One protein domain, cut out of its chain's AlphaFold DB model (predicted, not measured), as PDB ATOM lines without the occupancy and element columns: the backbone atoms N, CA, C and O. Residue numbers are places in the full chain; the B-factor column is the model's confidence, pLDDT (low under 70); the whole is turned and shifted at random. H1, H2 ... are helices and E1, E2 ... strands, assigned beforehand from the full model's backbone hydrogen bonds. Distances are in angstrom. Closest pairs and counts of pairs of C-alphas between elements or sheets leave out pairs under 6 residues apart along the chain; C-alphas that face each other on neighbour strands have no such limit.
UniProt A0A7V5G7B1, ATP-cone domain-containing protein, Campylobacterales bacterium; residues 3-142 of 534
ATOM      1  N   SER A   3     124.869 204.493 267.270       48.66
ATOM      2  CA  SER A   3     125.860 203.479 267.634       48.66
ATOM      3  C   SER A   3     125.952 202.428 266.540       48.66
ATOM      4  O   SER A   3     124.930 201.847 266.172       48.66
ATOM      5  N   THR A   4     127.163 202.135 266.077       56.38
ATOM      6  CA  THR A   4     127.435 201.001 265.190       56.38
ATOM      7  C   THR A   4     128.042 199.880 266.017       56.38
ATOM      8  O   THR A   4     129.094 200.063 266.629       56.38
ATOM      9  N   LYS A   5     127.387 198.718 266.049       58.00
ATOM     10  CA  LYS A   5     127.911 197.518 266.708       58.00
ATOM     11  C   LYS A   5     128.607 196.624 265.689       58.00
ATOM     12  O   LYS A   5     127.999 196.236 264.697       58.00
ATOM     13  N   VAL A   6     129.859 196.281 265.958       61.94
ATOM     14  CA  VAL A   6     130.603 195.227 265.266       61.94
ATOM     15  C   VAL A   6     130.664 194.045 266.219       61.94
ATOM     16  O   VAL A   6     131.220 194.170 267.304       61.94
ATOM     17  N   LYS A   7     130.061 192.914 265.855       58.22
ATOM     18  CA  LYS A   7     130.119 191.707 266.687       58.22
ATOM     19  C   LYS A   7     131.538 191.121 266.701       58.22
ATOM     20  O   LYS A   7     132.290 191.295 265.742       58.22
ATOM     21  N   GLY A   8     131.909 190.449 267.784       46.91
ATOM     22  CA  GLY A   8     133.261 189.953 268.043       46.91
ATOM     23  C   GLY A   8     133.751 188.929 267.027       46.91
ATOM     24  O   GLY A   8     134.928 188.930 266.683       46.91
ATOM     25  N   ASP A   9     132.840 188.149 266.451       56.53
ATOM     26  CA  ASP A   9     133.089 187.243 265.324       56.53
ATOM     27  C   ASP A   9     133.485 187.975 264.023       56.53
ATOM     28  O   ASP A   9     134.114 187.387 263.146       56.53
ATOM     29  N   HIS A  10     133.188 189.273 263.914       42.53
ATOM     30  CA  HIS A  10     133.591 190.146 262.806       42.53
ATOM     31  C   HIS A  10     134.787 191.052 263.165       42.53
ATOM     32  O   HIS A  10     135.313 191.754 262.297       42.53
ATOM     33  N   ASN A  11     135.239 191.039 264.423       51.78
ATOM     34  CA  ASN A  11     136.374 191.813 264.922       51.78
ATOM     35  C   ASN A  11     137.616 190.922 265.059       51.78
ATOM     36  O   ASN A  11     137.995 190.503 266.151       51.78
ATOM     37  N   VAL A  12     138.277 190.669 263.929       38.38
ATOM     38  CA  VAL A  12     139.415 189.736 263.815       38.38
ATOM     39  C   VAL A  12     140.626 190.137 264.682       38.38
ATOM     40  O   VAL A  12     141.503 189.319 264.926       38.38
ATOM     41  N   ILE A  13     140.688 191.388 265.157       39.47
ATOM     42  CA  ILE A  13     141.834 191.922 265.910       39.47
ATOM     43  C   ILE A  13     141.723 191.630 267.415       39.47
ATOM     44  O   ILE A  13     142.736 191.370 268.056       39.47
ATOM     45  N   VAL A  14     140.515 191.688 267.987       46.59
ATOM     46  CA  VAL A  14     140.306 191.598 269.451       46.59
ATOM     47  C   VAL A  14     139.364 190.450 269.839       46.59
ATOM     48  O   VAL A  14     139.359 190.023 270.988       46.59
ATOM     49  N   GLY A  15     138.564 189.933 268.899       42.75
ATOM     50  CA  GLY A  15     137.614 188.842 269.145       42.75
ATOM     51  C   GLY A  15     136.445 189.212 270.065       42.75
ATOM     52  O   GLY A  15     135.798 188.327 270.615       42.75
ATOM     53  N   GLN A  16     136.181 190.508 270.266       42.34
ATOM     54  CA  GLN A  16     135.129 191.013 271.155       42.34
ATOM     55  C   GLN A  16     134.210 192.007 270.443       42.34
ATOM     56  O   GLN A  16     134.636 192.719 269.524       42.34
ATOM     57  N   ASP A  17     132.951 192.042 270.888       54.06
ATOM     58  CA  ASP A  17     131.936 192.990 270.431       54.06
ATOM     59  C   ASP A  17     132.417 194.429 270.647       54.06
ATOM     60  O   ASP A  17     132.814 194.821 271.743       54.06
ATOM     61  N   LEU A  18     132.349 195.238 269.595       50.38
ATOM     62  CA  LEU A  18     132.786 196.623 269.592       50.38
ATOM     63  C   LEU A  18     131.581 197.517 269.307       50.38
ATOM     64  O   LEU A  18     131.002 197.482 268.223       50.38
ATOM     65  N   THR A  19     131.178 198.321 270.291       47.78
ATOM     66  CA  THR A  19     130.123 199.326 270.109       47.78
ATOM     67  C   THR A  19     130.774 200.684 269.887       47.78
ATOM     68  O   THR A  19     131.362 201.256 270.799       47.78
ATOM     69  N   ILE A  20     130.684 201.198 268.661       54.25
ATOM     70  CA  ILE A  20     131.215 202.506 268.276       54.25
ATOM     71  C   ILE A  20     130.095 203.530 268.421       54.25
ATOM     72  O   ILE A  20     129.120 203.487 267.671       54.25
ATOM     73  N   TYR A  21     130.236 204.463 269.358       51.06
ATOM     74  CA  TYR A  21     129.317 205.588 269.509       51.06
ATOM     75  C   TYR A  21     129.769 206.743 268.611       51.06
ATOM     76  O   TYR A  21     130.848 207.301 268.792       51.06
ATOM     77  N   ILE A  22     128.949 207.099 267.626       50.31
ATOM     78  CA  ILE A  22     129.186 208.235 266.738       50.31
ATOM     79  C   ILE A  22     128.454 209.443 267.335       50.31
ATOM     80  O   ILE A  22     127.221 209.468 267.461       50.31
ATOM     81  N   GLY A  23     129.239 210.433 267.770       46.19
ATOM     82  CA  GLY A  23     128.738 211.737 268.198       46.19
ATOM     83  C   GLY A  23     128.127 212.510 267.027       46.19
ATOM     84  O   GLY A  23     128.510 212.313 265.879       46.19
ATOM     85  N   ASN A  24     127.176 213.401 267.318       47.25
ATOM     86  CA  ASN A  24     126.461 214.201 266.314       47.25
ATOM     87  C   ASN A  24     127.315 215.338 265.701       47.25
ATOM     88  O   ASN A  24     126.782 216.150 264.950       47.25
ATOM     89  N   ASP A  25     128.609 215.418 266.017       51.41
ATOM     90  CA  ASP A  25     129.497 216.475 265.537       51.41
ATOM     91  C   ASP A  25     130.489 215.907 264.512       51.41
ATOM     92  O   ASP A  25     131.418 215.170 264.843       51.41
ATOM     93  N   HIS A  26     130.272 216.220 263.233       50.59
ATOM     94  CA  HIS A  26     131.065 215.692 262.117       50.59
ATOM     95  C   HIS A  26     132.529 216.177 262.108       50.59
ATOM     96  O   HIS A  26     133.314 215.706 261.285       50.59
ATOM     97  N   LYS A  27     132.916 217.101 263.001       51.03
ATOM     98  CA  LYS A  27     134.273 217.671 263.060       51.03
ATOM     99  C   LYS A  27     135.205 217.002 264.078       51.03
ATOM    100  O   LYS A  27     136.420 217.052 263.890       51.03
ATOM    101  N   THR A  28     134.681 216.318 265.096       52.72
ATOM    102  CA  THR A  28     135.493 215.725 266.177       52.72
ATOM    103  C   THR A  28     135.087 214.275 266.401       52.72
ATOM    104  O   THR A  28     134.211 213.947 267.196       52.72
ATOM    105  N   THR A  29     135.723 213.372 265.658       61.44
ATOM    106  CA  THR A  29     135.532 211.931 265.841       61.44
ATOM    107  C   THR A  29     136.260 211.454 267.112       61.44
ATOM    108  O   THR A  29     137.265 212.041 267.511       61.44
ATOM    109  N   ILE A  30     135.788 210.376 267.756       60.81
ATOM    110  CA  ILE A  30     136.472 209.763 268.919       60.81
ATOM    111  C   ILE A  30     137.964 209.481 268.635       60.81
ATOM    112  O   ILE A  30     138.786 209.823 269.483       60.81
ATOM    113  N   PRO A  31     138.360 208.947 267.458       67.12
ATOM    114  CA  PRO A  31     139.769 208.816 267.093       67.12
ATOM    115  C   PRO A  31     140.545 210.134 267.155       67.12
ATOM    116  O   PRO A  31     141.642 210.154 267.698       67.12
ATOM    117  N   ASN A  32     139.969 211.244 266.677       69.75
ATOM    118  CA  ASN A  32     140.632 212.549 266.737       69.75
ATOM    119  C   ASN A  32     140.831 213.015 268.185       69.75
ATOM    120  O   ASN A  32     141.881 213.561 268.501       69.75
ATOM    121  N   LEU A  33     139.860 212.776 269.071       71.00
ATOM    122  CA  LEU A  33     139.985 213.119 270.492       71.00
ATOM    123  C   LEU A  33     141.058 212.277 271.197       71.00
ATOM    124  O   LEU A  33     141.825 212.803 272.001       71.00
ATOM    125  N   VAL A  34     141.139 210.983 270.877       73.69
ATOM    126  CA  VAL A  34     142.169 210.077 271.409       73.69
ATOM    127  C   VAL A  34     143.560 210.482 270.916       73.69
ATOM    128  O   VAL A  34     144.497 210.540 271.708       73.69
ATOM    129  N   GLU A  35     143.700 210.826 269.636       77.12
ATOM    130  CA  GLU A  35     144.972 211.309 269.089       77.12
ATOM    131  C   GLU A  35     145.378 212.659 269.684       77.12
ATOM    132  O   GLU A  35     146.518 212.808 270.113       77.12
ATOM    133  N   GLN A  36     144.446 213.605 269.829       80.62
ATOM    134  CA  GLN A  36     144.711 214.874 270.518       80.62
ATOM    135  C   GLN A  36     145.155 214.658 271.970       80.62
ATOM    136  O   GLN A  36     146.040 215.358 272.464       80.62
ATOM    137  N   PHE A  37     144.570 213.678 272.663       81.12
ATOM    138  CA  PHE A  37     144.993 213.295 274.007       81.12
ATOM    139  C   PHE A  37     146.424 212.735 274.015       81.12
ATOM    140  O   PHE A  37     147.235 213.156 274.846       81.12
ATOM    141  N   TYR A  38     146.767 211.848 273.074       85.81
ATOM    142  CA  TYR A  38     148.126 211.317 272.939       85.81
ATOM    143  C   TYR A  38     149.140 212.419 272.622       85.81
ATOM    144  O   TYR A  38     150.162 212.519 273.299       85.81
ATOM    145  N   GLU A  39     148.851 213.286 271.656       86.81
ATOM    146  CA  GLU A  39     149.726 214.403 271.291       86.81
ATOM    147  C   GLU A  39     149.945 215.365 272.460       86.81
ATOM    148  O   GLU A  39     151.078 215.776 272.716       86.81
ATOM    149  N   LYS A  40     148.888 215.683 273.218       87.06
ATOM    150  CA  LYS A  40     148.980 216.561 274.391       87.06
ATOM    151  C   LYS A  40     149.948 216.005 275.433       87.06
ATOM    152  O   LYS A  40     150.787 216.745 275.938       87.06
ATOM    153  N   ILE A  41     149.847 214.719 275.758       84.81
ATOM    154  CA  ILE A  41     150.724 214.100 276.756       84.81
ATOM    155  C   ILE A  41     152.146 213.919 276.205       84.81
ATOM    156  O   ILE A  41     153.104 214.201 276.923       84.81
ATOM    157  N   GLU A  42     152.314 213.504 274.944       89.44
ATOM    158  CA  GLU A  42     153.645 213.399 274.325       89.44
ATOM    159  C   GLU A  42     154.367 214.748 274.346       89.44
ATOM    160  O   GLU A  42     155.545 214.798 274.702       89.44
ATOM    161  N   LYS A  43     153.654 215.837 274.039       87.81
ATOM    162  CA  LYS A  43     154.187 217.198 274.099       87.81
ATOM    163  C   LYS A  43     154.589 217.587 275.523       87.81
ATOM    164  O   LYS A  43     155.705 218.052 275.716       87.81
ATOM    165  N   LEU A  44     153.738 217.322 276.516       87.56
ATOM    166  CA  LEU A  44     154.044 217.597 277.927       87.56
ATOM    167  C   LEU A  44     155.303 216.865 278.411       87.56
ATOM    168  O   LEU A  44     156.106 217.433 279.149       87.56
ATOM    169  N   VAL A  45     155.491 215.608 278.001       85.69
ATOM    170  CA  VAL A  45     156.689 214.835 278.356       85.69
ATOM    171  C   VAL A  45     157.915 215.346 277.596       85.69
ATOM    172  O   VAL A  45     158.969 215.512 278.205       85.69
ATOM    173  N   ALA A  46     157.787 215.642 276.301       85.69
ATOM    174  CA  ALA A  46     158.884 216.144 275.472       85.69
ATOM    175  C   ALA A  46     159.384 217.533 275.909       85.69
ATOM    176  O   ALA A  46     160.586 217.768 275.899       85.69
ATOM    177  N   GLU A  47     158.490 218.424 276.349       87.19
ATOM    178  CA  GLU A  47     158.841 219.749 276.891       87.19
ATOM    179  C   GLU A  47     159.641 219.671 278.197       87.19
ATOM    180  O   GLU A  47     160.325 220.620 278.568       87.19
ATOM    181  N   LYS A  48     159.529 218.570 278.947       86.88
ATOM    182  CA  LYS A  48     160.246 218.392 280.216       86.88
ATOM    183  C   LYS A  48     161.484 217.521 280.066       86.88
ATOM    184  O   LYS A  48     162.482 217.792 280.723       86.88
ATOM    185  N   ILE A  49     161.429 216.504 279.213       85.62
ATOM    186  CA  ILE A  49     162.519 215.565 278.933       85.62
ATOM    187  C   ILE A  49     163.057 215.865 277.527       85.62
ATOM    188  O   ILE A  49     162.900 215.064 276.604       85.62
ATOM    189  N   GLU A  50     163.661 217.044 277.362       77.31
ATOM    190  CA  GLU A  50     164.070 217.585 276.053       77.31
ATOM    191  C   GLU A  50     165.064 216.679 275.316       77.31
ATOM    192  O   GLU A  50     164.978 216.501 274.102       77.31
ATOM    193  N   GLU A  51     165.971 216.035 276.052       80.38
ATOM    194  CA  GLU A  51     166.961 215.127 275.469       80.38
ATOM    195  C   GLU A  51     166.337 213.808 274.972       80.38
ATOM    196  O   GLU A  51     166.947 213.076 274.191       80.38
ATOM    197  N   GLY A  52     165.114 213.483 275.399       85.50
ATOM    198  CA  GLY A  52     164.447 212.212 275.126       85.50
ATOM    199  C   GLY A  52     164.857 211.074 276.069       85.50
ATOM    200  O   GLY A  52     165.650 211.234 277.000       85.50
ATOM    201  N   ILE A  53     164.289 209.892 275.828       89.44
ATOM    202  CA  ILE A  53     164.425 208.702 276.678       89.44
ATOM    203  C   ILE A  53     165.644 207.886 276.245       89.44
ATOM    204  O   ILE A  53     165.767 207.541 275.069       89.44
ATOM    205  N   LEU A  54     166.517 207.513 277.180       88.94
ATOM    206  CA  LEU A  54     167.668 206.654 276.900       88.94
ATOM    207  C   LEU A  54     167.203 205.230 276.554       88.94
ATOM    208  O   LEU A  54     166.532 204.567 277.347       88.94
ATOM    209  N   LYS A  55     167.545 204.729 275.367       85.25
ATOM    210  CA  LYS A  55     167.194 203.364 274.962       85.25
ATOM    211  C   LYS A  55     168.096 202.362 275.687       85.25
ATOM    212  O   LYS A  55     169.311 202.415 275.548       85.25
ATOM    213  N   ALA A  56     167.493 201.421 276.411       78.69
ATOM    214  CA  ALA A  56     168.207 200.427 277.212       78.69
ATOM    215  C   ALA A  56     169.287 199.681 276.405       78.69
ATOM    216  O   ALA A  56     169.038 199.244 275.277       78.69
ATOM    217  N   GLY A  57     170.473 199.538 277.006       72.00
ATOM    218  CA  GLY A  57     171.634 198.880 276.398       72.00
ATOM    219  C   GLY A  57     172.313 199.680 275.281       72.00
ATOM    220  O   GLY A  57     173.110 199.113 274.539       72.00
ATOM    221  N   THR A  58     171.979 200.964 275.112       76.81
ATOM    222  CA  THR A  58     172.582 201.848 274.105       76.81
ATOM    223  C   THR A  58     172.691 203.279 274.633       76.81
ATOM    224  O   THR A  58     171.856 203.700 275.427       76.81
ATOM    225  N   ASP A  59     173.604 204.075 274.079       82.25
ATOM    226  CA  ASP A  59     173.693 205.519 274.373       82.25
ATOM    227  C   ASP A  59     172.734 206.370 273.518       82.25
ATOM    228  O   ASP A  59     172.802 207.597 273.485       82.25
ATOM    229  N   LYS A  60     171.827 205.725 272.771       88.38
ATOM    230  CA  LYS A  60     170.894 206.411 271.872       88.38
ATOM    231  C   LYS A  60     169.668 206.885 272.639       88.38
ATOM    232  O   LYS A  60     168.967 206.081 273.256       88.38
ATOM    233  N   ARG A  61     169.341 208.170 272.507       87.94
ATOM    234  CA  ARG A  61     168.075 208.728 272.991       87.94
ATOM    235  C   ARG A  61     166.984 208.625 271.928       87.94
ATOM    236  O   ARG A  61     167.235 208.770 270.733       87.94
ATOM    237  N   VAL A  62     165.768 208.314 272.365       89.44
ATOM    238  CA  VAL A  62     164.586 208.152 271.514       89.44
ATOM    239  C   VAL A  62     163.429 208.999 272.040       89.44
ATOM    240  O   VAL A  62     163.302 209.181 273.252       89.44
ATOM    241  N   PRO A  63     162.545 209.498 271.161       89.44
ATOM    242  CA  PRO A  63     161.391 210.268 271.603       89.44
ATOM    243  C   PRO A  63     160.422 209.391 272.404       89.44
ATOM    244  O   PRO A  63     160.192 208.222 272.065       89.44
ATOM    245  N   PHE A  64     159.818 209.976 273.438       88.44
ATOM    246  CA  PHE A  64     158.716 209.356 274.166       88.44
ATOM    247  C   PHE A  64     157.502 209.217 273.238       88.44
ATOM    248  O   PHE A  64     157.136 210.161 272.537       88.44
ATOM    249  N   LYS A  65     156.914 208.017 273.185       89.69
ATOM    250  CA  LYS A  65     155.801 207.703 272.280       89.69
ATOM    251  C   LYS A  65     154.718 206.913 272.999       89.69
ATOM    252  O   LYS A  65     154.896 205.723 273.264       89.69
ATOM    253  N   ILE A  66     153.577 207.547 273.245       89.31
ATOM    254  CA  ILE A  66     152.433 206.960 273.960       89.31
ATOM    255  C   ILE A  66     151.834 205.810 273.181       89.31
ATOM    256  O   ILE A  66     151.477 204.792 273.768       89.31
ATOM    257  N   ARG A  67     151.810 205.915 271.850       85.50
ATOM    258  CA  ARG A  67     151.343 204.824 270.989       85.50
ATOM    259  C   ARG A  67     152.063 203.503 271.275       85.50
ATOM    260  O   ARG A  67     151.443 202.452 271.176       85.50
ATOM    261  N   LYS A  68     153.342 203.537 271.676       88.12
ATOM    262  CA  LYS A  68     154.080 202.322 272.062       88.12
ATOM    263  C   LYS A  68     153.586 201.741 273.386       88.12
ATOM    264  O   LYS A  68     153.496 200.524 273.499       88.12
ATOM    265  N   ILE A  69     153.240 202.591 274.352       91.44
ATOM    266  CA  ILE A  69     152.683 202.179 275.648       91.44
ATOM    267  C   ILE A  69     151.292 201.578 275.442       91.44
ATOM    268  O   ILE A  69     151.057 200.437 275.830       91.44
ATOM    269  N   VAL A  70     150.409 202.297 274.747       89.00
ATOM    270  CA  VAL A  70     149.054 201.839 274.397       89.00
ATOM    271  C   VAL A  70     149.105 200.485 273.697       89.00
ATOM    272  O   VAL A  70     148.409 199.558 274.102       89.00
ATOM    273  N   TYR A  71     149.972 200.346 272.692       84.56
ATOM    274  CA  TYR A  71     150.157 199.088 271.976       84.56
ATOM    275  C   TYR A  71     150.681 197.966 272.886       84.56
ATOM    276  O   TYR A  71     150.208 196.838 272.806       84.56
ATOM    277  N   SER A  72     151.626 198.258 273.787       88.75
ATOM    278  CA  SER A  72     152.138 197.249 274.724       88.75
ATOM    279  C   SER A  72     151.079 196.753 275.713       88.75
ATOM    280  O   SER A  72     151.027 195.563 276.012       88.75
ATOM    281  N   LEU A  73     150.197 197.643 276.177       91.12
ATOM    282  CA  LEU A  73     149.123 197.312 277.110       91.12
ATOM    283  C   LEU A  73     147.971 196.570 276.419       91.12
ATOM    284  O   LEU A  73     147.430 195.612 276.970       91.12
ATOM    285  N   SER A  74     147.621 196.951 275.187       85.88
ATOM    286  CA  SER A  74     146.590 196.237 274.427       85.88
ATOM    287  C   SER A  74     147.015 194.802 274.109       85.88
ATOM    288  O   SER A  74     146.209 193.881 274.215       85.88
ATOM    289  N   LEU A  75     148.301 194.589 273.816       79.38
ATOM    290  CA  LEU A  75     148.877 193.274 273.532       79.38
ATOM    291  C   LEU A  75     148.816 192.280 274.703       79.38
ATOM    292  O   LEU A  75     148.888 191.074 274.466       79.38
ATOM    293  N   ILE A  76     148.700 192.757 275.943       86.12
ATOM    294  CA  ILE A  76     148.527 191.912 277.138       86.12
ATOM    295  C   ILE A  76     147.066 191.859 277.622       86.12
ATOM    296  O   ILE A  76     146.784 191.294 278.682       86.12
ATOM    297  N   GLY A  77     146.133 192.421 276.846       83.31
ATOM    298  CA  GLY A  77     144.695 192.365 277.109       83.31
ATOM    299  C   GLY A  77     144.191 193.380 278.137       83.31
ATOM    300  O   GLY A  77     143.204 193.106 278.823       83.31
ATOM    301  N   VAL A  78     144.859 194.530 278.280       88.44
ATOM    302  CA  VAL A  78     144.349 195.639 279.099       88.44
ATOM    303  C   VAL A  78     143.246 196.375 278.315       88.44
ATOM    304  O   VAL A  78     143.467 196.720 277.150       88.44
ATOM    305  N   PRO A  79     142.061 196.624 278.907       86.50
ATOM    306  CA  PRO A  79     140.964 197.317 278.234       86.50
ATOM    307  C   PRO A  79     141.327 198.771 277.889       86.50
ATOM    308  O   PRO A  79     142.040 199.407 278.670       86.50
ATOM    309  N   PRO A  80     140.811 199.348 276.785       83.25
ATOM    310  CA  PRO A  80     141.116 200.724 276.383       83.25
ATOM    311  C   PRO A  80     140.907 201.775 277.482       83.25
ATOM    312  O   PRO A  80     141.734 202.673 277.632       83.25
ATOM    313  N   GLU A  81     139.845 201.659 278.277       83.44
ATOM    314  CA  GLU A  81     139.550 202.567 279.389       83.44
ATOM    315  C   GLU A  81     140.633 202.539 280.476       83.44
ATOM    316  O   GLU A  81     141.019 203.588 280.992       83.44
ATOM    317  N   VAL A  82     141.192 201.359 280.752       90.75
ATOM    318  CA  VAL A  82     142.294 201.174 281.704       90.75
ATOM    319  C   VAL A  82     143.602 201.678 281.103       90.75
ATOM    320  O   VAL A  82     144.394 202.311 281.793       90.75
ATOM    321  N   ILE A  83     143.824 201.465 279.800       91.81
ATOM    322  CA  ILE A  83     145.006 201.981 279.097       91.81
ATOM    323  C   ILE A  83     145.091 203.503 279.224       91.81
ATOM    324  O   ILE A  83     146.168 204.026 279.500       91.81
ATOM    325  N   LEU A  84     143.982 204.217 279.022       87.44
ATOM    326  CA  LEU A  84     143.961 205.680 279.129       87.44
ATOM    327  C   LEU A  84     144.314 206.153 280.545       87.44
ATOM    328  O   LEU A  84     145.086 207.101 280.697       87.44
ATOM    329  N   GLU A  85     143.799 205.463 281.565       90.62
ATOM    330  CA  GLU A  85     144.119 205.720 282.971       90.62
ATOM    331  C   GLU A  85     145.607 205.475 283.268       90.62
ATOM    332  O   GLU A  85     146.285 206.355 283.805       90.62
ATOM    333  N   VAL A  86     146.148 204.332 282.835       93.38
ATOM    334  CA  VAL A  86     147.565 203.976 283.006       93.38
ATOM    335  C   VAL A  86     148.473 204.972 282.288       93.38
ATOM    336  O   VAL A  86     149.446 205.432 282.875       93.38
ATOM    337  N   VAL A  87     148.166 205.355 281.045       91.62
ATOM    338  CA  VAL A  87     148.964 206.334 280.284       91.62
ATOM    339  C   VAL A  87     149.036 207.672 281.018       91.62
ATOM    340  O   VAL A  87     150.123 208.239 281.130       91.62
ATOM    341  N   ALA A  88     147.912 208.159 281.551       87.19
ATOM    342  CA  ALA A  88     147.886 209.406 282.307       87.19
ATOM    343  C   ALA A  88     148.774 209.326 283.564       87.19
ATOM    344  O   ALA A  88     149.604 210.209 283.791       87.19
ATOM    345  N   GLN A  89     148.653 208.243 284.339       92.81
ATOM    346  CA  GLN A  89     149.439 208.037 285.559       92.81
ATOM    347  C   GLN A  89     150.937 207.844 285.272       92.81
ATOM    348  O   GLN A  89     151.772 208.448 285.948       92.81
ATOM    349  N   VAL A  90     151.290 207.065 284.244       93.25
ATOM    350  CA  VAL A  90     152.681 206.825 283.820       93.25
ATOM    351  C   VAL A  90     153.361 208.132 283.446       93.25
ATOM    352  O   VAL A  90     154.485 208.380 283.874       93.25
ATOM    353  N   SER A  91     152.694 209.003 282.688       88.38
ATOM    354  CA  SER A  91     153.267 210.299 282.323       88.38
ATOM    355  C   SER A  91     153.513 211.187 283.539       88.38
ATOM    356  O   SER A  91     154.586 211.778 283.644       88.38
ATOM    357  N   SER A  92     152.581 211.238 284.494       88.88
ATOM    358  CA  SER A  92     152.782 211.972 285.749       88.88
ATOM    359  C   SER A  92     153.936 211.406 286.581       88.88
ATOM    360  O   SER A  92     154.771 212.178 287.057       88.88
ATOM    361  N   LYS A  93     154.025 210.077 286.723       92.50
ATOM    362  CA  LYS A  93     155.119 209.410 287.445       92.50
ATOM    363  C   LYS A  93     156.472 209.658 286.780       92.50
ATOM    364  O   LYS A  93     157.397 210.082 287.458       92.50
ATOM    365  N   LEU A  94     156.575 209.516 285.456       91.00
ATOM    366  CA  LEU A  94     157.816 209.775 284.713       91.00
ATOM    367  C   LEU A  94     158.306 211.218 284.855       91.00
ATOM    368  O   LEU A  94     159.504 211.454 284.993       91.00
ATOM    369  N   LEU A  95     157.392 212.190 284.833       89.56
ATOM    370  CA  LEU A  95     157.740 213.594 285.046       89.56
ATOM    371  C   LEU A  95     158.230 213.864 286.472       89.56
ATOM    372  O   LEU A  95     159.083 214.730 286.664       89.56
ATOM    373  N   ASN A  96     157.698 213.150 287.465       89.56
ATOM    374  CA  ASN A  96     158.186 213.226 288.839       89.56
ATOM    375  C   ASN A  96     159.554 212.554 288.982       89.56
ATOM    376  O   ASN A  96     160.467 213.192 289.498       89.56
ATOM    377  N   GLU A  97     159.741 211.353 288.434       89.12
ATOM    378  CA  GLU A  97     161.040 210.672 288.389       89.12
ATOM    379  C   GLU A  97     162.110 211.550 287.737       89.12
ATOM    380  O   GLU A  97     163.196 211.710 288.281       89.12
ATOM    381  N   TYR A  98     161.792 212.238 286.637       88.06
ATOM    382  CA  TYR A  98     162.740 213.127 285.955       88.06
ATOM    383  C   TYR A  98     163.204 214.331 286.795       88.06
ATOM    384  O   TYR A  98     164.255 214.930 286.530       88.06
ATOM    385  N   LYS A  99     162.437 214.732 287.817       86.75
ATOM    386  CA  LYS A  99     162.884 215.770 288.763       86.75
ATOM    387  C   LYS A  99     164.043 215.270 289.620       86.75
ATOM    388  O   LYS A  99     164.914 216.070 289.949       86.75
ATOM    389  N   HIS A 100     164.060 213.977 289.931       85.81
ATOM    390  CA  HIS A 100     165.041 213.339 290.808       85.81
ATOM    391  C   HIS A 100     166.167 212.646 290.026       85.81
ATOM    392  O   HIS A 100     167.315 212.656 290.460       85.81
ATOM    393  N   ASN A 101     165.863 212.109 288.844       83.31
ATOM    394  CA  ASN A 101     166.784 211.400 287.969       83.31
ATOM    395  C   ASN A 101     166.650 211.899 286.522       83.31
ATOM    396  O   ASN A 101     165.730 211.534 285.790       83.31
ATOM    397  N   LYS A 102     167.613 212.712 286.075       83.38
ATOM    398  CA  LYS A 102     167.626 213.284 284.716       83.38
ATOM    399  C   LYS A 102     167.827 212.246 283.604       83.38
ATOM    400  O   LYS A 102     167.581 212.544 282.438       83.38
ATOM    401  N   ASN A 103     168.215 211.018 283.940       84.88
ATOM    402  CA  ASN A 103     168.450 209.950 282.976       84.88
ATOM    403  C   ASN A 103     167.313 208.926 282.983       84.88
ATOM    404  O   ASN A 103     167.444 207.809 283.481       84.88
ATOM    405  N   ILE A 104     166.195 209.298 282.360       90.25
ATOM    406  CA  ILE A 104     165.066 208.386 282.155       90.25
ATOM    407  C   ILE A 104     165.401 207.417 281.026       90.25
ATOM    408  O   ILE A 104     165.632 207.824 279.885       90.25
ATOM    409  N   SER A 105     165.399 206.124 281.341       90.44
ATOM    410  CA  SER A 105     165.642 205.050 280.380       90.44
ATOM    411  C   SER A 105     164.357 204.327 279.988       90.44
ATOM    412  O   SER A 105     163.344 204.380 280.685       90.44
ATOM    413  N   THR A 106     164.386 203.584 278.881       89.12
ATOM    414  CA  THR A 106     163.259 202.723 278.499       89.12
ATOM    415  C   THR A 106     163.005 201.594 279.498       89.12
ATOM    416  O   THR A 106     161.915 201.040 279.469       89.12
ATOM    417  N   THR A 107     163.985 201.231 280.336       88.69
ATOM    418  CA  THR A 107     163.789 200.275 281.438       88.69
ATOM    419  C   THR A 107     162.914 200.907 282.512       88.69
ATOM    420  O   THR A 107     161.827 200.403 282.754       88.69
ATOM    421  N   LEU A 108     163.286 202.101 282.988       90.38
ATOM    422  CA  LEU A 108     162.498 202.848 283.971       90.38
ATOM    423  C   LEU A 108     161.067 203.116 283.485       90.38
ATOM    424  O   LEU A 108     160.118 203.002 284.248       90.38
ATOM    425  N   VAL A 109     160.884 203.423 282.195       91.81
ATOM    426  CA  VAL A 109     159.535 203.571 281.620       91.81
ATOM    427  C   VAL A 109     158.698 202.304 281.797       91.81
ATOM    428  O   VAL A 109     157.515 202.405 282.104       91.81
ATOM    429  N   ARG A 110     159.282 201.119 281.608       91.00
ATOM    430  CA  ARG A 110     158.570 199.844 281.774       91.00
ATOM    431  C   ARG A 110     158.293 199.548 283.241       91.00
ATOM    432  O   ARG A 110     157.195 199.092 283.539       91.00
ATOM    433  N   ASP A 111     159.234 199.859 284.125       90.94
ATOM    434  CA  ASP A 111     159.073 199.681 285.570       90.94
ATOM    435  C   ASP A 111     157.921 200.556 286.081       90.94
ATOM    436  O   ASP A 111     156.979 200.052 286.686       90.94
ATOM    437  N   VAL A 112     157.890 201.833 285.683       94.06
ATOM    438  CA  VAL A 112     156.787 202.753 286.003       94.06
ATOM    439  C   VAL A 112     155.449 202.252 285.450       94.06
ATOM    440  O   VAL A 112     154.421 202.402 286.112       94.06
ATOM    441  N   ILE A 113     155.416 201.654 284.253       94.94
ATOM    442  CA  ILE A 113     154.183 201.059 283.709       94.94
ATOM    443  C   ILE A 113     153.739 199.863 284.557       94.94
ATOM    444  O   ILE A 113     152.562 199.792 284.910       94.94
ATOM    445  N   ALA A 114     154.652 198.961 284.915       93.75
ATOM    446  CA  ALA A 114     154.352 197.810 285.762       93.75
ATOM    447  C   ALA A 114     153.826 198.245 287.138       93.75
ATOM    448  O   ALA A 114     152.759 197.801 287.557       93.75
ATOM    449  N   GLU A 115     154.507 199.179 287.803       94.31
ATOM    450  CA  GLU A 115     154.066 199.758 289.077       94.31
ATOM    451  C   GLU A 115     152.697 200.429 288.971       94.31
ATOM    452  O   GLU A 115     151.887 200.369 289.890       94.31
ATOM    453  N   THR A 116     152.434 201.110 287.857       96.06
ATOM    454  CA  THR A 116     151.136 201.745 287.618       96.06
ATOM    455  C   THR A 116     150.040 200.706 287.439       96.06
ATOM    456  O   THR A 116     148.954 200.899 287.970       96.06
ATOM    457  N   LEU A 117     150.319 199.594 286.753       95.44
ATOM    458  CA  LEU A 117     149.370 198.491 286.631       95.44
ATOM    459  C   LEU A 117     149.052 197.870 287.988       95.44
ATOM    460  O   LEU A 117     147.876 197.709 288.280       95.44
ATOM    461  N   TYR A 118     150.058 197.571 288.816       95.12
ATOM    462  CA  TYR A 118     149.836 197.018 290.158       95.12
ATOM    463  C   TYR A 118     149.181 198.009 291.129       95.12
ATOM    464  O   TYR A 118     148.528 197.585 292.072       95.12
ATOM    465  N   GLY A 119     149.344 199.314 290.898       93.62
ATOM    466  CA  GLY A 119     148.755 200.379 291.711       93.62
ATOM    467  C   GLY A 119     147.361 200.834 291.274       93.62
ATOM    468  O   GLY A 119     146.888 201.857 291.769       93.62
ATOM    469  N   LEU A 120     146.720 200.143 290.325       94.38
ATOM    470  CA  LEU A 120     145.344 200.447 289.932       94.38
ATOM    471  C   LEU A 120     144.374 200.186 291.091       94.38
ATOM    472  O   LEU A 120     144.521 199.219 291.831       94.38
ATOM    473  N   ASP A 121     143.358 201.041 291.210       90.31
ATOM    474  CA  ASP A 121     142.377 200.986 292.294       90.31
ATOM    475  C   ASP A 121     141.601 199.657 292.299       90.31
ATOM    476  O   ASP A 121     140.798 199.375 291.400       90.31
ATOM    477  N   GLU A 122     141.823 198.852 293.341       86.12
ATOM    478  CA  GLU A 122     141.189 197.543 293.511       86.12
ATOM    479  C   GLU A 122     139.668 197.630 293.727       86.12
ATOM    480  O   GLU A 122     138.944 196.662 293.482       86.12
ATOM    481  N   SER A 123     139.149 198.795 294.131       86.50
ATOM    482  CA  SER A 123     137.703 199.027 294.226       86.50
ATOM    483  C   SER A 123     137.044 199.150 292.846       86.50
ATOM    484  O   SER A 123     135.869 198.815 292.678       86.50
ATOM    485  N   LYS A 124     137.813 199.581 291.838       90.19
ATOM    486  CA  LYS A 124     137.371 199.741 290.447       90.19
ATOM    487  C   LYS A 124     137.663 198.501 289.605       90.19
ATOM    488  O   LYS A 124     136.888 198.162 288.706       90.19
ATOM    489  N   TYR A 125     138.762 197.808 289.890       91.06
ATOM    490  CA  TYR A 125     139.197 196.621 289.161       91.06
ATOM    491  C   TYR A 125     139.518 195.489 290.130       91.06
ATOM    492  O   TYR A 125     140.310 195.658 291.038       91.06
ATOM    493  N   SER A 126     138.979 194.290 289.897       91.56
ATOM    494  CA  SER A 126     139.293 193.131 290.744       91.56
ATOM    495  C   SER A 126     140.807 192.907 290.865       91.56
ATOM    496  O   SER A 126     141.481 192.859 289.829       91.56
ATOM    497  N   THR A 127     141.300 192.633 292.074       89.06
ATOM    498  CA  THR A 127     142.715 192.348 292.386       89.06
ATOM    499  C   THR A 127     143.331 191.320 291.431       89.06
ATOM    500  O   THR A 127     144.425 191.513 290.911       89.06
ATOM    501  N   TYR A 128     142.578 190.272 291.073       90.19
ATOM    502  CA  TYR A 128     143.016 189.271 290.094       90.19
ATOM    503  C   TYR A 128     143.359 189.860 288.711       90.19
ATOM    504  O   TYR A 128     144.339 189.457 288.090       90.19
ATOM    505  N   LYS A 129     142.564 190.812 288.200       91.31
ATOM    506  CA  LYS A 129     142.821 191.460 286.899       91.31
ATOM    507  C   LYS A 129     144.046 192.364 286.967       91.31
ATOM    508  O   LYS A 129     144.878 192.291 286.070       91.31
ATOM    509  N   VAL A 130     144.146 193.161 288.030       91.56
ATOM    510  CA  VAL A 130     145.286 194.045 288.317       91.56
ATOM    511  C   VAL A 130     146.581 193.232 288.329       91.56
ATOM    512  O   VAL A 130     147.485 193.496 287.534       91.56
ATOM    513  N   GLN A 131     146.615 192.163 289.127       89.00
ATOM    514  CA  GLN A 131     147.758 191.260 289.217       89.00
ATOM    515  C   GLN A 131     148.064 190.594 287.873       89.00
ATOM    516  O   GLN A 131     149.205 190.610 287.426       89.00
ATOM    517  N   ARG A 132     147.051 190.074 287.170       89.44
ATOM    518  CA  ARG A 132     147.234 189.446 285.853       89.44
ATOM    519  C   ARG A 132     147.825 190.406 284.817       89.44
ATOM    520  O   ARG A 132     148.664 189.986 284.020       89.44
ATOM    521  N   TRP A 133     147.375 191.659 284.769       93.56
ATOM    522  CA  TRP A 133     147.907 192.649 283.830       93.56
ATOM    523  C   TRP A 133     149.348 193.027 284.169       93.56
ATOM    524  O   TRP A 133     150.183 193.030 283.264       93.56
ATOM    525  N   GLY A 134     149.647 193.289 285.444       90.62
ATOM    526  CA  GLY A 134     151.008 193.563 285.909       90.62
ATOM    527  C   GLY A 134     151.959 192.405 285.604       90.62
ATOM    528  O   GLY A 134     152.985 192.609 284.952       90.62
ATOM    529  N   ASP A 135     151.570 191.179 285.958       86.50
ATOM    530  CA  ASP A 135     152.337 189.957 285.709       86.50
ATOM    531  C   ASP A 135     152.638 189.777 284.219       86.50
ATOM    532  O   ASP A 135     153.787 189.578 283.828       86.50
ATOM    533  N   ASN A 136     151.613 189.860 283.364       85.12
ATOM    534  CA  ASN A 136     151.782 189.714 281.921       85.12
ATOM    535  C   ASN A 136     152.675 190.818 281.342       85.12
ATOM    536  O   ASN A 136     153.496 190.546 280.465       85.12
ATOM    537  N   TYR A 137     152.537 192.057 281.827       88.81
ATOM    538  CA  TYR A 137     153.378 193.168 281.394       88.81
ATOM    539  C   TYR A 137     154.846 192.922 281.744       88.81
ATOM    540  O   TYR A 137     155.713 193.010 280.872       88.81
ATOM    541  N   VAL A 138     155.123 192.572 283.002       86.75
ATOM    542  CA  VAL A 138     156.477 192.303 283.500       86.75
ATOM    543  C   VAL A 138     157.095 191.107 282.776       86.75
ATOM    544  O   VAL A 138     158.237 191.201 282.336       86.75
ATOM    545  N   ARG A 139     156.344 190.024 282.553       77.00
ATOM    546  CA  ARG A 139     156.822 188.856 281.788       77.00
ATOM    547  C   ARG A 139     157.179 189.200 280.345       77.00
ATOM    548  O   ARG A 139     158.120 188.641 279.796       77.00
ATOM    549  N   ARG A 140     156.416 190.090 279.708       78.06
ATOM    550  CA  ARG A 140     156.594 190.409 278.285       78.06
ATOM    551  C   ARG A 140     157.613 191.517 278.030       78.06
ATOM    552  O   ARG A 140     158.258 191.520 276.982       78.06
ATOM    553  N   TYR A 141     157.734 192.476 278.944       80.94
ATOM    554  CA  TYR A 141     158.519 193.695 278.731       80.94
ATOM    555  C   TYR A 141     159.584 193.949 279.802       80.94
ATOM    556  O   TYR A 141     160.505 194.729 279.537       80.94
ATOM    557  N   GLY A 142     159.494 193.308 280.968       75.19
ATOM    558  CA  GLY A 142     160.422 193.488 282.082       75.19
ATOM    559  C   GLY A 142     161.873 193.208 281.691       75.19
ATOM    560  O   GLY A 142     162.170 192.329 280.882       75.19
TER     561      GLY A 142
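This is residues 3 to 142 of the 534 residues of the protein "ATP-cone domain-containing protein" of Campylobacterales bacterium (UniProt A0A7V5G7B1). Five helices pack into a body with H3 in its middle: H1 runs beside H3 the same way, H2 crosses H3, and H4, also crossing H3, folds back with H5 as a helical hairpin. At one end of this body, beyond the beginning of H1, is a small two-stranded hairpin, E1 and E2, joined to it through residues 23 to 29. The printed part has 140 residues, with two named strands followed by five named helices in the order E1, E2, H1, H2, H3, H4, H5; the sheet E1 - E2 is antiparallel and the class is mostly helix. The whole is compact, with a radius of gyration of the C-alphas of 16.7 A and spans of 46 by 39 by 29 A.

E1, residues 3 to 6, begins at C-alpha 3 at (125.860, 203.479, 267.634), and E2 is residues 18 to 22. H1, residues 30 to 48, is 27.7 A long from first to last C-alpha. H2 is residues 66 to 74. H3, residues 80 to 100, is the longest helix at 30.7 A and begins at C-alpha 80 at (141.116, 200.724, 276.383). H4, residues 106 to 118, is 18.7 A long. H5, residues 127 to 141, is 20.9 A long and ends at C-alpha 141 at (158.519, 193.695, 278.731).

H3 is the hub, touching H1, H2 and H4. With residues 88 to 95 alone it touches H1, at a shallow tilt of 9 degrees, the same way; the closest C-alphas are those of Val 45 and Leu 95, 6.9 A apart. H2 touches H3 at a steep tilt of 50 degrees, opposite ways, closest at the C-alphas of Val 70 and Ile 83, 6.2 A. H4 touches H3 at a steep tilt of 54 degrees, opposite ways, closest at the C-alphas of Val 90 and Ile 113, 6.0 A. H4 and H5 form a helical hairpin at a shallow tilt of 14 degrees, with the C-alphas of Leu 117 and Gly 134 closest, 5.2 A apart. H5 is apart from H1 and H3. E1 and E2 form an antiparallel hairpin, with N 4 and O 20 at 2.9 A and N 18 and O 6 at 2.8 A, within hydrogen-bond range. In H2, H4 and H5 every O i to N i+4 pair is within hydrogen-bond range; in H1 14 of 15 are, and in H3 15 of 17.

The two C-alphas farthest apart are those of Asn 24 and Gly 57, 48.8 A. The printed part has no cut. The links E1 to E2 and H1 to H2 are long; within the latter, residues 53 to 54 pair antiparallel with residues 61 to 62. The mean pLDDT of the printed part is 79.8, and residues 3 to 32 are under 70.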